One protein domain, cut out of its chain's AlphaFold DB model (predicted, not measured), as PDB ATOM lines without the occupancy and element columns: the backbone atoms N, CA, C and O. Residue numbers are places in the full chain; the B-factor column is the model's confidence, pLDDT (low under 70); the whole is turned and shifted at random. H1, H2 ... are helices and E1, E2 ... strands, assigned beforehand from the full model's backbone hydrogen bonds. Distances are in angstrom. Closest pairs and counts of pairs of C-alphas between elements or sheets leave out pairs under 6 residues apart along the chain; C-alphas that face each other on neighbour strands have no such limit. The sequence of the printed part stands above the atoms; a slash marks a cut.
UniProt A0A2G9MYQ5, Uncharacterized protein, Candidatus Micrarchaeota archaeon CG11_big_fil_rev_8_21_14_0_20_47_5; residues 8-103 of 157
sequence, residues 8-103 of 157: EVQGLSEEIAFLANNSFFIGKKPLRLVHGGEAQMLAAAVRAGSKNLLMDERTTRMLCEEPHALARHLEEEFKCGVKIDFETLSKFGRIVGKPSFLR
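AT A GLANCE: This is residues 8 to 103 of the 157 residues of an uncharacterized protein of Candidatus Micrarchaeota archaeon CG11_big_fil_rev_8_21_14_0_20_47_5 (UniProt A0A2G9MYQ5). Two groups of helices face one another: H1 and H5 run side by side in opposite directions with H2 crossing H1 and reaching the end of H5, and the helical hairpin of H3 and H4 makes the other side. Two very small sheets of two strands each lie far apart: E1 and E3 beside H4, and E2 and E4 near H2 and H3. The printed part has 96 residues, with five named helices and four named strands in the order H1 E1 H2 E2 H3 H4 E3 H5 E4; E1 and E3 are antiparallel, E2 and E4 parallel, and the class is mostly helix. The whole is compact, with a radius of gyration of the C-alphas of 12.7 A and spans of 38 by 26 by 20 A.

IN THESE COORDINATES: H1, residues 8 to 21, begins at C-alpha 8 (85.437, 58.211, -9.889) and is 19.9 A long. E1 is residues 24 to 26. H2, residues 36 to 48, measures 17.9 A, and E2 is residues 52 to 54. H3, residues 58 to 65, begins at C-alpha 58 (63.652, 72.276, -9.237) and measures 10.2 A. H4, residues 67 to 78, measures 16.2 A, and E3 is residues 82 to 84. H5, residues 86 to 96, measures 15.0 A. E4, residues 100 to 102, ends at C-alpha 102 (63.948, 65.930, -0.230).

HOW THE PARTS SIT: H1 and H2 touch at a steep tilt of 56 degrees, opposite ways, closest at the C-alphas of Ser 13 and Gln 40, 4.9 A. With residues 16 to 20 alone H1 touches H5, at a shallow tilt of 30 degrees, opposite ways; the closest C-alphas, of Leu 19 and Phe 92, are 5.6 A apart. H2 touches H5 with residues 42 to 46 alone, closest at the C-alphas of Val 46 and Val 96, 6.3 A. H3 and H4 form a helical hairpin, opposite ways at a shallow tilt of 29 degrees, with the C-alphas of Met 62 and Leu 70 closest at 5.6 A. H3 is close to but not clearly touching H5, with the C-alphas of Cys 64 and Gly 93 closest at 7.1 A. Between E1 and E3, N 25 and O 83 are 2.8 A apart, within hydrogen-bond range; between E2 and E4, N 102 and O 53 are within range at 2.9 A. The closest C-alphas of H4 and E3, of Glu 75 and Val 82, are 5.7 A apart. In H1, H2, H3, H4 and H5 every O i to N i+4 pair is within hydrogen-bond range.

THE WHOLE: The two C-alphas farthest apart, of Glu 8 and Lys 79, are 38.7 A apart. The printed part has no cut and no long link; the link from E1 to H2, nine residues, is short, and the others are tight. Mean pLDDT of the printed part is 95.3, and no printed residue is under 70.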
ATOM      1  N   GLU A   8      86.623  58.956  -9.446       77.31
ATOM      2  CA  GLU A   8      85.437  58.211  -9.889       77.31
ATOM      3  C   GLU A   8      84.123  59.012  -9.821       77.31
ATOM      4  O   GLU A   8      83.278  58.900 -10.707       77.31
ATOM      5  N   VAL A   9      83.929  59.825  -8.775       87.12
ATOM      6  CA  VAL A   9      82.734  60.680  -8.633       87.12
ATOM      7  C   VAL A   9      82.818  61.844  -9.610       87.12
ATOM      8  O   VAL A   9      81.796  62.257 -10.152       87.12
ATOM      9  N   GLN A  10      84.027  62.344  -9.870       90.44
ATOM     10  CA  GLN A  10      84.234  63.402 -10.848       90.44
ATOM     11  C   GLN A  10      83.906  62.924 -12.267       90.44
ATOM     12  O   GLN A  10      83.093  63.564 -12.930       90.44
ATOM     13  N   GLY A  11      84.451  61.784 -12.705       93.88
ATOM     14  CA  GLY A  11      84.165  61.243 -14.039       93.88
ATOM     15  C   GLY A  11      82.671  60.981 -14.252       93.88
ATOM     16  O   GLY A  11      82.099  61.398 -15.258       93.88
ATOM     17  N   LEU A  12      82.004  60.389 -13.255       95.81
ATOM     18  CA  LEU A  12      80.557  60.178 -13.305       95.81
ATOM     19  C   LEU A  12      79.770  61.498 -13.307       95.81
ATOM     20  O   LEU A  12      78.771  61.623 -14.009       95.81
ATOM     21  N   SER A  13      80.210  62.497 -12.540       96.69
ATOM     22  CA  SER A  13      79.590  63.825 -12.532       96.69
ATOM     23  C   SER A  13      79.693  64.510 -13.894       96.69
ATOM     24  O   SER A  13      78.744  65.171 -14.310       96.69
ATOM     25  N   GLU A  14      80.829  64.391 -14.578       96.88
ATOM     26  CA  GLU A  14      81.031  64.961 -15.913       96.88
ATOM     27  C   GLU A  14      80.131  64.272 -16.946       96.88
ATOM     28  O   GLU A  14      79.483  64.953 -17.743       96.88
ATOM     29  N   GLU A  15      80.005  62.944 -16.876       97.81
ATOM     30  CA  GLU A  15      79.091  62.171 -17.724       97.81
ATOM     31  C   GLU A  15      77.622  62.549 -17.481       97.81
ATOM     32  O   GLU A  15      76.889  62.843 -18.430       97.81
ATOM     33  N   ILE A  16      77.191  62.612 -16.216       98.00
ATOM     34  CA  ILE A  16      75.833  63.028 -15.836       98.00
ATOM     35  C   ILE A  16      75.545  64.440 -16.350       98.00
ATOM     36  O   ILE A  16      74.505  64.661 -16.975       98.00
ATOM     37  N   ALA A  17      76.460  65.388 -16.130       98.06
ATOM     38  CA  ALA A  17      76.303  66.762 -16.598       98.06
ATOM     39  C   ALA A  17      76.238  66.834 -18.128       98.06
ATOM     40  O   ALA A  17      75.423  67.582 -18.668       98.06
ATOM     41  N   PHE A  18      77.072  66.065 -18.832       98.31
ATOM     42  CA  PHE A  18      77.061  66.007 -20.288       98.31
ATOM     43  C   PHE A  18      75.718  65.497 -20.815       98.31
ATOM     44  O   PHE A  18      75.106  66.162 -21.650       98.31
ATOM     45  N   LEU A  19      75.231  64.361 -20.314       98.62
ATOM     46  CA  LEU A  19      73.972  63.771 -20.774       98.62
ATOM     47  C   LEU A  19      72.778  64.671 -20.437       98.62
ATOM     48  O   LEU A  19      71.953  64.947 -21.306       98.62
ATOM     49  N   ALA A  20      72.710  65.192 -19.209       98.12
ATOM     50  CA  ALA A  20      71.653  66.109 -18.796       98.12
ATOM     51  C   ALA A  20      71.599  67.344 -19.706       98.12
ATOM     52  O   ALA A  20      70.563  67.640 -20.305       98.12
ATOM     53  N   ASN A  21      72.740  68.012 -19.887       98.38
ATOM     54  CA  ASN A  21      72.827  69.256 -20.647       98.38
ATOM     55  C   ASN A  21      72.743  69.064 -22.167       98.38
ATOM     56  O   ASN A  21      72.676  70.053 -22.883       98.38
ATOM     57  N   ASN A  22      72.731  67.829 -22.675       98.25
ATOM     58  CA  ASN A  22      72.522  67.524 -24.095       98.25
ATOM     59  C   ASN A  22      71.225  66.737 -24.342       98.25
ATOM     60  O   ASN A  22      71.060  66.151 -25.408       98.25
ATOM     61  N   SER A  23      70.298  66.714 -23.380       98.12
ATOM     62  CA  SER A  23      69.016  66.004 -23.520       98.12
ATOM     63  C   SER A  23      67.843  66.902 -23.936       98.12
ATOM     64  O   SER A  23      66.837  66.390 -24.422       98.12
ATOM     65  N   PHE A  24      67.971  68.230 -23.822       98.44
ATOM     66  CA  PHE A  24      66.936  69.206 -24.192       98.44
ATOM     67  C   PHE A  24      67.523  70.313 -25.068       98.44
ATOM     68  O   PHE A  24      68.653  70.749 -24.848       98.44
ATOM     69  N   PHE A  25      66.751  70.789 -26.047       98.31
ATOM     70  CA  PHE A  25      67.216  71.741 -27.056       98.31
ATOM     71  C   PHE A  25      66.183  72.821 -27.368       98.31
ATOM     72  O   PHE A  25      64.999  72.525 -27.533       98.31
ATOM     73  N   ILE A  26      66.666  74.048 -27.585       97.12
ATOM     74  CA  ILE A  26      65.932  75.114 -28.281       97.12
ATOM     75  C   ILE A  26      66.574  75.302 -29.658       97.12
ATOM     76  O   ILE A  26      67.734  75.713 -29.795       97.12
ATOM     77  N   GLY A  27      65.831  74.955 -30.710       94.19
ATOM     78  CA  GLY A  27      66.360  74.892 -32.072       94.19
ATOM     79  C   GLY A  27      67.500  73.872 -32.186       94.19
ATOM     80  O   GLY A  27      67.273  72.669 -32.097       94.19
ATOM     81  N   LYS A  28      68.732  74.351 -32.402       94.50
ATOM     82  CA  LYS A  28      69.953  73.518 -32.459       94.50
ATOM     83  C   LYS A  28      70.838  73.646 -31.215       94.50
ATOM     84  O   LYS A  28      71.911  73.051 -31.181       94.50
ATOM     85  N   LYS A  29      70.446  74.464 -30.236       96.38
ATOM     86  CA  LYS A  29      71.268  74.747 -29.057       96.38
ATOM     87  C   LYS A  29      70.829  73.862 -27.890       96.38
ATOM     88  O   LYS A  29      69.639  73.887 -27.570       96.38
ATOM     89  N   PRO A  30      71.748  73.105 -27.269       97.38
ATOM     90  CA  PRO A  30      71.445  72.369 -26.051       97.38
ATOM     91  C   PRO A  30      71.146  73.330 -24.896       97.38
ATOM     92  O   PRO A  30      71.727  74.417 -24.815       97.38
ATOM     93  N   LEU A  31      70.243  72.925 -24.007       96.88
ATOM     94  CA  LEU A  31      69.941  73.645 -22.777       96.88
ATOM     95  C   LEU A  31      70.803  73.130 -21.638       96.88
ATOM     96  O   LEU A  31      70.831  71.940 -21.338       96.88
ATOM     97  N   ARG A  32      71.472  74.062 -20.963       96.88
ATOM     98  CA  ARG A  32      72.152  73.766 -19.710       96.88
ATOM     99  C   ARG A  32      71.105  73.681 -18.602       96.88
ATOM    100  O   ARG A  32      70.588  74.708 -18.181       96.88
ATOM    101  N   LEU A  33      70.799  72.463 -18.174       96.56
ATOM    102  CA  LEU A  33      69.821  72.150 -17.134       96.56
ATOM    103  C   LEU A  33      70.464  71.871 -15.774       96.56
ATOM    104  O   LEU A  33      69.831  72.117 -14.757       96.56
ATOM    105  N   VAL A  34      71.688  71.336 -15.768       96.25
ATOM    106  CA  VAL A  34      72.372  70.854 -14.563       96.25
ATOM    107  C   VAL A  34      73.732  71.530 -14.409       96.25
ATOM    108  O   VAL A  34      74.553  71.558 -15.342       96.25
ATOM    109  N   HIS A  35      73.995  72.055 -13.214       94.12
ATOM    110  CA  HIS A  35      75.289  72.625 -12.832       94.12
ATOM    111  C   HIS A  35      76.204  71.598 -12.147       94.12
ATOM    112  O   HIS A  35      75.791  70.507 -11.768       94.12
ATOM    113  N   GLY A  36      77.487  71.945 -11.985       92.50
ATOM    114  CA  GLY A  36      78.494  71.020 -11.449       92.50
ATOM    115  C   GLY A  36      78.146  70.470 -10.063       92.50
ATOM    116  O   GLY A  36      78.281  69.273  -9.843       92.50
ATOM    117  N   GLY A  37      77.631  71.309  -9.157       91.12
ATOM    118  CA  GLY A  37      77.235  70.865  -7.816       91.12
ATOM    119  C   GLY A  37      76.086  69.852  -7.833       91.12
ATOM    120  O   GLY A  37      76.133  68.846  -7.131       91.12
ATOM    121  N   GLU A  38      75.086  70.064  -8.687       94.38
ATOM    122  CA  GLU A  38      73.956  69.143  -8.846       94.38
ATOM    123  C   GLU A  38      74.397  67.811  -9.461       94.38
ATOM    124  O   GLU A  38      74.037  66.745  -8.961       94.38
ATOM    125  N   ALA A  39      75.228  67.862 -10.506       96.38
ATOM    126  CA  ALA A  39      75.776  66.668 -11.139       96.38
ATOM    127  C   ALA A  39      76.636  65.847 -10.164       96.38
ATOM    128  O   ALA A  39      76.521  64.622 -10.127       96.38
ATOM    129  N   GLN A  40      77.431  66.514  -9.322       94.56
ATOM    130  CA  GLN A  40      78.218  65.864  -8.274       94.56
ATOM    131  C   GLN A  40      77.328  65.204  -7.223       94.56
ATOM    132  O   GLN A  40      77.614  64.085  -6.803       94.56
ATOM    133  N   MET A  41      76.235  65.855  -6.820       94.12
ATOM    134  CA  MET A  41      75.271  65.282  -5.876       94.12
ATOM    135  C   MET A  41      74.581  64.040  -6.451       94.12
ATOM    136  O   MET A  41      74.475  63.027  -5.756       94.12
ATOM    137  N   LEU A  42      74.173  64.075  -7.724       96.31
ATOM    138  CA  LEU A  42      73.626  62.903  -8.417       96.31
ATOM    139  C   LEU A  42      74.666  61.779  -8.520       96.31
ATOM    140  O   LEU A  42      74.371  60.636  -8.175       96.31
ATOM    141  N   ALA A  43      75.898  62.097  -8.924       95.88
ATOM    142  CA  ALA A  43      76.990  61.129  -9.009       95.88
ATOM    143  C   ALA A  43      77.287  60.487  -7.646       95.88
ATOM    144  O   ALA A  43      77.410  59.266  -7.541       95.88
ATOM    145  N   ALA A  44      77.353  61.291  -6.583       93.81
ATOM    146  CA  ALA A  44      77.564  60.810  -5.224       93.81
ATOM    147  C   ALA A  44      76.426  59.885  -4.769       93.81
ATOM    148  O   ALA A  44      76.701  58.835  -4.189       93.81
ATOM    149  N   ALA A  45      75.169  60.221  -5.076       94.25
ATOM    150  CA  ALA A  45      74.016  59.377  -4.767       94.25
ATOM    151  C   ALA A  45      74.106  58.011  -5.462       94.25
ATOM    152  O   ALA A  45      73.965  56.977  -4.806       94.25
ATOM    153  N   VAL A  46      74.426  58.006  -6.761       94.81
ATOM    154  CA  VAL A  46      74.611  56.784  -7.557       94.81
ATOM    155  C   VAL A  46      75.734  55.923  -6.977       94.81
ATOM    156  O   VAL A  46      75.536  54.730  -6.748       94.81
ATOM    157  N   ARG A  47      76.896  56.513  -6.669       92.75
ATOM    158  CA  ARG A  47      78.040  55.778  -6.095       92.75
ATOM    159  C   ARG A  47      77.759  55.249  -4.692       92.75
ATOM    160  O   ARG A  47      78.197  54.151  -4.364       92.75
ATOM    161  N   ALA A  48      77.021  55.998  -3.881       91.69
ATOM    162  CA  ALA A  48      76.612  55.568  -2.549       91.69
ATOM    163  C   ALA A  48      75.476  54.529  -2.573       91.69
ATOM    164  O   ALA A  48      75.125  53.995  -1.521       91.69
ATOM    165  N   GLY A  49      74.863  54.265  -3.734       93.12
ATOM    166  CA  GLY A  49      73.649  53.453  -3.834       93.12
ATOM    167  C   GLY A  49      72.449  54.080  -3.112       93.12
ATOM    168  O   GLY A  49      71.501  53.373  -2.762       93.12
ATOM    169  N   SER A  50      72.484  55.392  -2.857       93.56
ATOM    170  CA  SER A  50      71.401  56.100  -2.180       93.56
ATOM    171  C   SER A  50      70.310  56.457  -3.174       93.56
ATOM    172  O   SER A  50      70.558  57.098  -4.192       93.56
ATOM    173  N   LYS A  51      69.072  56.098  -2.834       92.44
ATOM    174  CA  LYS A  51      67.887  56.559  -3.566       92.44
ATOM    175  C   LYS A  51      67.392  57.912  -3.078       92.44
ATOM    176  O   LYS A  51      66.683  58.575  -3.815       92.44
ATOM    177  N   ASN A  52      67.745  58.309  -1.857       93.19
ATOM    178  CA  ASN A  52      67.280  59.553  -1.258       93.19
ATOM    179  C   ASN A  52      68.343  60.634  -1.448       93.19
ATOM    180  O   ASN A  52      69.504  60.418  -1.081       93.19
ATOM    181  N   LEU A  53      67.951  61.782  -1.996       94.12
ATOM    182  CA  LEU A  53      68.850  62.905  -2.238       94.12
ATOM    183  C   LEU A  53      68.220  64.213  -1.770       94.12
ATOM    184  O   LEU A  53      67.068  64.493  -2.086       94.12
ATOM    185  N   LEU A  54      68.990  65.034  -1.061       93.12
ATOM    186  CA  LEU A  54      68.588  66.410  -0.798       93.12
ATOM    187  C   LEU A  54      68.937  67.270  -2.019       93.12
ATOM    188  O   LEU A  54      70.110  67.367  -2.382       93.12
ATOM    189  N   MET A  55      67.927  67.848  -2.669       94.00
ATOM    190  CA  MET A  55      68.078  68.673  -3.869       94.00
ATOM    191  C   MET A  55      67.030  69.784  -3.876       94.00
ATOM    192  O   MET A  55      65.834  69.525  -4.010       94.00
ATOM    193  N   ASP A  56      67.484  71.028  -3.772       91.88
ATOM    194  CA  ASP A  56      66.601  72.198  -3.797       91.88
ATOM    195  C   ASP A  56      66.293  72.688  -5.216       91.88
ATOM    196  O   ASP A  56      65.260  73.329  -5.434       91.88
ATOM    197  N   GLU A  57      67.164  72.362  -6.175       92.12
ATOM    198  CA  GLU A  57      67.042  72.822  -7.553       92.12
ATOM    199  C   GLU A  57      65.919  72.076  -8.279       92.12
ATOM    200  O   GLU A  57      65.985  70.866  -8.537       92.12
ATOM    201  N   ARG A  58      64.864  72.821  -8.620       92.69
ATOM    202  CA  ARG A  58      63.652  72.276  -9.237       92.69
ATOM    203  C   ARG A  58      63.942  71.656 -10.592       92.69
ATOM    204  O   ARG A  58      63.385  70.600 -10.891       92.69
ATOM    205  N   THR A  59      64.800  72.282 -11.391       95.00
ATOM    206  CA  THR A  59      65.114  71.816 -12.748       95.00
ATOM    207  C   THR A  59      65.712  70.412 -12.712       95.00
ATOM    208  O   THR A  59      65.214  69.503 -13.377       95.00
ATOM    209  N   THR A  60      66.710  70.202 -11.851       95.88
ATOM    210  CA  THR A  60      67.382  68.909 -11.667       95.88
ATOM    211  C   THR A  60      66.435  67.830 -11.148       95.88
ATOM    212  O   THR A  60      66.471  66.691 -11.622       95.88
ATOM    213  N   ARG A  61      65.531  68.180 -10.227       95.44
ATOM    214  CA  ARG A  61      64.496  67.250  -9.759       95.44
ATOM    215  C   ARG A  61      63.543  66.840 -10.872       95.44
ATOM    216  O   ARG A  61      63.373  65.650 -11.120       95.44
ATOM    217  N   MET A  62      62.970  67.814 -11.577       95.69
ATOM    218  CA  MET A  62      62.026  67.554 -12.663       95.69
ATOM    219  C   MET A  62      62.672  66.762 -13.801       95.69
ATOM    220  O   MET A  62      62.011  65.904 -14.378       95.69
ATOM    221  N   LEU A  63      63.956  66.989 -14.090       97.31
ATOM    222  CA  LEU A  63      64.710  66.201 -15.067       97.31
ATOM    223  C   LEU A  63      64.722  64.706 -14.708       97.31
ATOM    224  O   LEU A  63      64.577  63.861 -15.588       97.31
ATOM    225  N   CYS A  64      64.884  64.383 -13.423       96.44
ATOM    226  CA  CYS A  64      64.946  63.006 -12.937       96.44
ATOM    227  C   CYS A  64      63.556  62.381 -12.719       96.44
ATOM    228  O   CYS A  64      63.368  61.190 -12.965       96.44
ATOM    229  N   GLU A  65      62.589  63.158 -12.227       94.25
ATOM    230  CA  GLU A  65      61.257  62.668 -11.850       94.25
ATOM    231  C   GLU A  65      60.296  62.628 -13.043       94.25
ATOM    232  O   GLU A  65      59.637  61.612 -13.260       94.25
ATOM    233  N   GLU A  66      60.219  63.722 -13.804       95.38
ATOM    234  CA  GLU A  66      59.177  63.993 -14.801       95.38
ATOM    235  C   GLU A  66      59.727  64.828 -15.989       95.38
ATOM    236  O   GLU A  66      59.278  65.956 -16.235       95.38
ATOM    237  N   PRO A  67      60.688  64.307 -16.782       95.81
ATOM    238  CA  PRO A  67      61.383  65.081 -17.823       95.81
ATOM    239  C   PRO A  67      60.458  65.637 -18.920       95.81
ATOM    240  O   PRO A  67      60.728  66.683 -19.507       95.81
ATOM    241  N   HIS A  68      59.321  64.988 -19.180       95.69
ATOM    242  CA  HIS A  68      58.312  65.503 -20.113       95.69
ATOM    243  C   HIS A  68      57.580  66.732 -19.557       95.69
ATOM    244  O   HIS A  68      57.246  67.655 -20.300       95.69
ATOM    245  N   ALA A  69      57.323  66.763 -18.245       96.62
ATOM    246  CA  ALA A  69      56.778  67.947 -17.594       96.62
ATOM    247  C   ALA A  69      57.813  69.077 -17.563       96.62
ATOM    248  O   ALA A  69      57.434  70.233 -17.740       96.62
ATOM    249  N   LEU A  70      59.103  68.743 -17.419       97.00
ATOM    250  CA  LEU A  70      60.186  69.716 -17.540       97.00
ATOM    251  C   LEU A  70      60.197  70.379 -18.923       97.00
ATOM    252  O   LEU A  70      60.241  71.600 -18.981       97.00
ATOM    253  N   ALA A  71      60.088  69.617 -20.019       97.06
ATOM    254  CA  ALA A  71      60.028  70.205 -21.365       97.06
ATOM    255  C   ALA A  71      58.914  71.253 -21.477       97.06
ATOM    256  O   ALA A  71      59.192  72.386 -21.848       97.06
ATOM    257  N   ARG A  72      57.684  70.903 -21.075       97.06
ATOM    258  CA  ARG A  72      56.545  71.838 -21.101       97.06
ATOM    259  C   ARG A  72      56.799  73.084 -20.255       97.06
ATOM    260  O   ARG A  72      56.494  74.188 -20.686       97.06
ATOM    261  N   HIS A  73      57.393  72.913 -19.074       95.62
ATOM    262  CA  HIS A  73      57.743  74.037 -18.211       95.62
ATOM    263  C   HIS A  73      58.752  74.983 -18.878       95.62
ATOM    264  O   HIS A  73      58.546  76.194 -18.875       95.62
ATOM    265  N   LEU A  74      59.790  74.432 -19.515       96.44
ATOM    266  CA  LEU A  74      60.789  75.207 -20.255       96.44
ATOM    267  C   LEU A  74      60.170  75.902 -21.482       96.44
ATOM    268  O   LEU A  74      60.527  77.038 -21.784       96.44
ATOM    269  N   GLU A  75      59.220  75.270 -22.179       96.69
ATOM    270  CA  GLU A  75      58.490  75.900 -23.293       96.69
ATOM    271  C   GLU A  75      57.663  77.102 -22.828       96.69
ATOM    272  O   GLU A  75      57.661  78.159 -23.465       96.69
ATOM    273  N   GLU A  76      56.971  76.953 -21.699       95.44
ATOM    274  CA  GLU A  76      56.198  78.025 -21.080       95.44
ATOM    275  C   GLU A  76      57.090  79.170 -20.598       95.44
ATOM    276  O   GLU A  76      56.697  80.333 -20.730       95.44
ATOM    277  N   GLU A  77      58.268  78.862 -20.061       93.25
ATOM    278  CA  GLU A  77      59.236  79.844 -19.577       93.25
ATOM    279  C   GLU A  77      59.885  80.613 -20.734       93.25
ATOM    280  O   GLU A  77      59.835  81.844 -20.771       93.25
ATOM    281  N   PHE A  78      60.424  79.904 -21.729       93.69
ATOM    282  CA  PHE A  78      61.158  80.509 -22.845       93.69
ATOM    283  C   PHE A  78      60.275  80.962 -24.012       93.69
ATOM    284  O   PHE A  78      60.784  81.569 -24.955       93.69
ATOM    285  N   LYS A  79      58.970  80.664 -23.984       95.25
ATOM    286  CA  LYS A  79      58.004  80.985 -25.053       95.25
ATOM    287  C   LYS A  79      58.433  80.465 -26.432       95.25
ATOM    288  O   LYS A  79      58.187  81.103 -27.455       95.25
ATOM    289  N   CYS A  80      59.078  79.302 -26.469       94.88
ATOM    290  CA  CYS A  80      59.510  78.632 -27.695       94.88
ATOM    291  C   CYS A  80      59.482  77.109 -27.522       94.88
ATOM    292  O   CYS A  80      59.415  76.620 -26.402       94.88
ATOM    293  N   GLY A  81      59.510  76.363 -28.631       95.62
ATOM    294  CA  GLY A  81      59.451  74.900 -28.592       95.62
ATOM    295  C   GLY A  81      60.739  74.269 -28.059       95.62
ATOM    296  O   GLY A  81      61.840  74.662 -28.466       95.62
ATOM    297  N   VAL A  82      60.594  73.254 -27.206       97.69
ATOM    298  CA  VAL A  82      61.701  72.510 -26.596       97.69
ATOM    299  C   VAL A  82      61.679  71.078 -27.109       97.69
ATOM    300  O   VAL A  82      60.719  70.333 -26.933       97.69
ATOM    301  N   LYS A  83      62.774  70.666 -27.748       97.69
ATOM    302  CA  LYS A  83      62.941  69.298 -28.242       97.69
ATOM    303  C   LYS A  83      63.711  68.460 -27.228       97.69
ATOM    304  O   LYS A  83      64.772  68.880 -26.771       97.69
ATOM    305  N   ILE A  84      63.224  67.251 -26.961       98.06
ATOM    306  CA  ILE A  84      63.928  66.240 -26.167       98.06
ATOM    307  C   ILE A  84      64.715  65.309 -27.101       98.06
ATOM    308  O   ILE A  84      64.180  64.823 -28.102       98.06
ATOM    309  N   ASP A  85      65.973  65.038 -26.765       98.12
ATOM    310  CA  ASP A  85      66.716  63.887 -27.278       98.12
ATOM    311  C   ASP A  85      66.492  62.685 -26.351       98.12
ATOM    312  O   ASP A  85      67.114  62.545 -25.293       98.12
ATOM    313  N   PHE A  86      65.578  61.806 -26.762       97.50
ATOM    314  CA  PHE A  86      65.192  60.628 -25.991       97.50
ATOM    315  C   PHE A  86      66.316  59.608 -25.822       97.50
ATOM    316  O   PHE A  86      66.311  58.880 -24.828       97.50
ATOM    317  N   GLU A  87      67.272  59.528 -26.750       98.19
ATOM    318  CA  GLU A  87      68.389  58.592 -26.620       98.19
ATOM    319  C   GLU A  87      69.314  59.047 -25.490       98.19
ATOM    320  O   GLU A  87      69.624  58.272 -24.579       98.19
ATOM    321  N   THR A  88      69.695  60.324 -25.514       98.19
ATOM    322  CA  THR A  88      70.536  60.940 -24.484       98.19
ATOM    323  C   THR A  88      69.835  60.947 -23.124       98.19
ATOM    324  O   THR A  88      70.428  60.532 -22.124       98.19
ATOM    325  N   LEU A  89      68.545  61.298 -23.079       98.06
ATOM    326  CA  LEU A  89      67.740  61.244 -21.854       98.06
ATOM    327  C   LEU A  89      67.631  59.819 -21.289       98.06
ATOM    328  O   LEU A  89      67.715  59.617 -20.079       98.06
ATOM    329  N   SER A  90      67.490  58.806 -22.150       97.94
ATOM    330  CA  SER A  90      67.438  57.407 -21.711       97.94
ATOM    331  C   SER A  90      68.767  56.945 -21.112       97.94
ATOM    332  O   SER A  90      68.766  56.204 -20.129       97.94
ATOM    333  N   LYS A  91      69.906  57.376 -21.673       98.44
ATOM    334  CA  LYS A  91      71.238  57.102 -21.101       98.44
ATOM    335  C   LYS A  91      71.381  57.751 -19.726       98.44
ATOM    336  O   LYS A  91      71.749  57.061 -18.779       98.44
ATOM    337  N   PHE A  92      70.993  59.022 -19.600       98.38
ATOM    338  CA  PHE A  92      70.953  59.729 -18.317       98.38
ATOM    339  C   PHE A  92      70.120  58.963 -17.275       98.38
ATOM    340  O   PHE A  92      70.609  58.652 -16.190       98.38
ATOM    341  N   GLY A  93      68.889  58.577 -17.630       97.12
ATOM    342  CA  GLY A  93      67.982  57.864 -16.730       97.12
ATOM    343  C   GLY A  93      68.482  56.479 -16.302       97.12
ATOM    344  O   GLY A  93      68.208  56.054 -15.184       97.12
ATOM    345  N   ARG A  94      69.255  55.776 -17.142       97.69
ATOM    346  CA  ARG A  94      69.886  54.494 -16.763       97.69
ATOM    347  C   ARG A  94      70.983  54.661 -15.714       97.69
ATOM    348  O   ARG A  94      71.169  53.755 -14.909       97.69
ATOM    349  N   ILE A  95      71.695  55.786 -15.741       97.06
ATOM    350  CA  ILE A  95      72.769  56.089 -14.790       97.06
ATOM    351  C   ILE A  95      72.183  56.569 -13.462       97.06
ATOM    352  O   ILE A  95      72.521  56.038 -12.408       97.06
ATOM    353  N   VAL A  96      71.300  57.567 -13.516       96.31
ATOM    354  CA  VAL A  96      70.771  58.243 -12.321       96.31
ATOM    355  C   VAL A  96      69.622  57.461 -11.676       96.31
ATOM    356  O   VAL A  96      69.427  57.515 -10.462       96.31
ATOM    357  N   GLY A  97      68.866  56.701 -12.466       94.00
ATOM    358  CA  GLY A  97      67.659  56.022 -12.008       94.00
ATOM    359  C   GLY A  97      66.539  57.009 -11.670       94.00
ATOM    360  O   GLY A  97      66.393  58.050 -12.306       94.00
ATOM    361  N   LYS A  98      65.729  56.665 -10.661       90.81
ATOM    362  CA  LYS A  98      64.628  57.497 -10.155       90.81
ATOM    363  C   LYS A  98      64.843  57.806  -8.666       90.81
ATOM    364  O   LYS A  98      64.295  57.089  -7.823       90.81
ATOM    365  N   PRO A  99      65.694  58.790  -8.331       93.81
ATOM    366  CA  PRO A  99      65.896  59.207  -6.949       93.81
ATOM    367  C   PRO A  99      64.614  59.803  -6.353       93.81
ATOM    368  O   PRO A  99      63.775  60.363  -7.056       93.81
ATOM    369  N   SER A 100      64.475  59.672  -5.040       93.94
ATOM    370  CA  SER A 100      63.489  60.365  -4.218       93.94
ATOM    371  C   SER A 100      64.141  61.613  -3.641       93.94
ATOM    372  O   SER A 100      65.149  61.526  -2.933       93.94
ATOM    373  N   PHE A 101      63.585  62.776  -3.956       94.50
ATOM    374  CA  PHE A 101      64.153  64.040  -3.517       94.50
ATOM    375  C   PHE A 101      63.518  64.533  -2.220       94.50
ATOM    376  O   PHE A 101      62.304  64.460  -2.052       94.50
ATOM    377  N   LEU A 102      64.355  65.071  -1.336       93.00
ATOM    378  CA  LEU A 102      63.948  65.930  -0.230       93.00
ATOM    379  C   LEU A 102      64.471  67.344  -0.472       93.00
ATOM    380  O   LEU A 102      65.549  67.528  -1.041       93.00
ATOM    381  N   ARG A 103      63.738  68.345   0.001       93.06
ATOM    382  CA  ARG A 103      64.190  69.743   0.016       93.06
ATOM    383  C   ARG A 103      64.677  70.166   1.392       93.06
ATOM    384  O   ARG A 103      64.239  69.633   2.412       93.06
TER     385      ARG A 103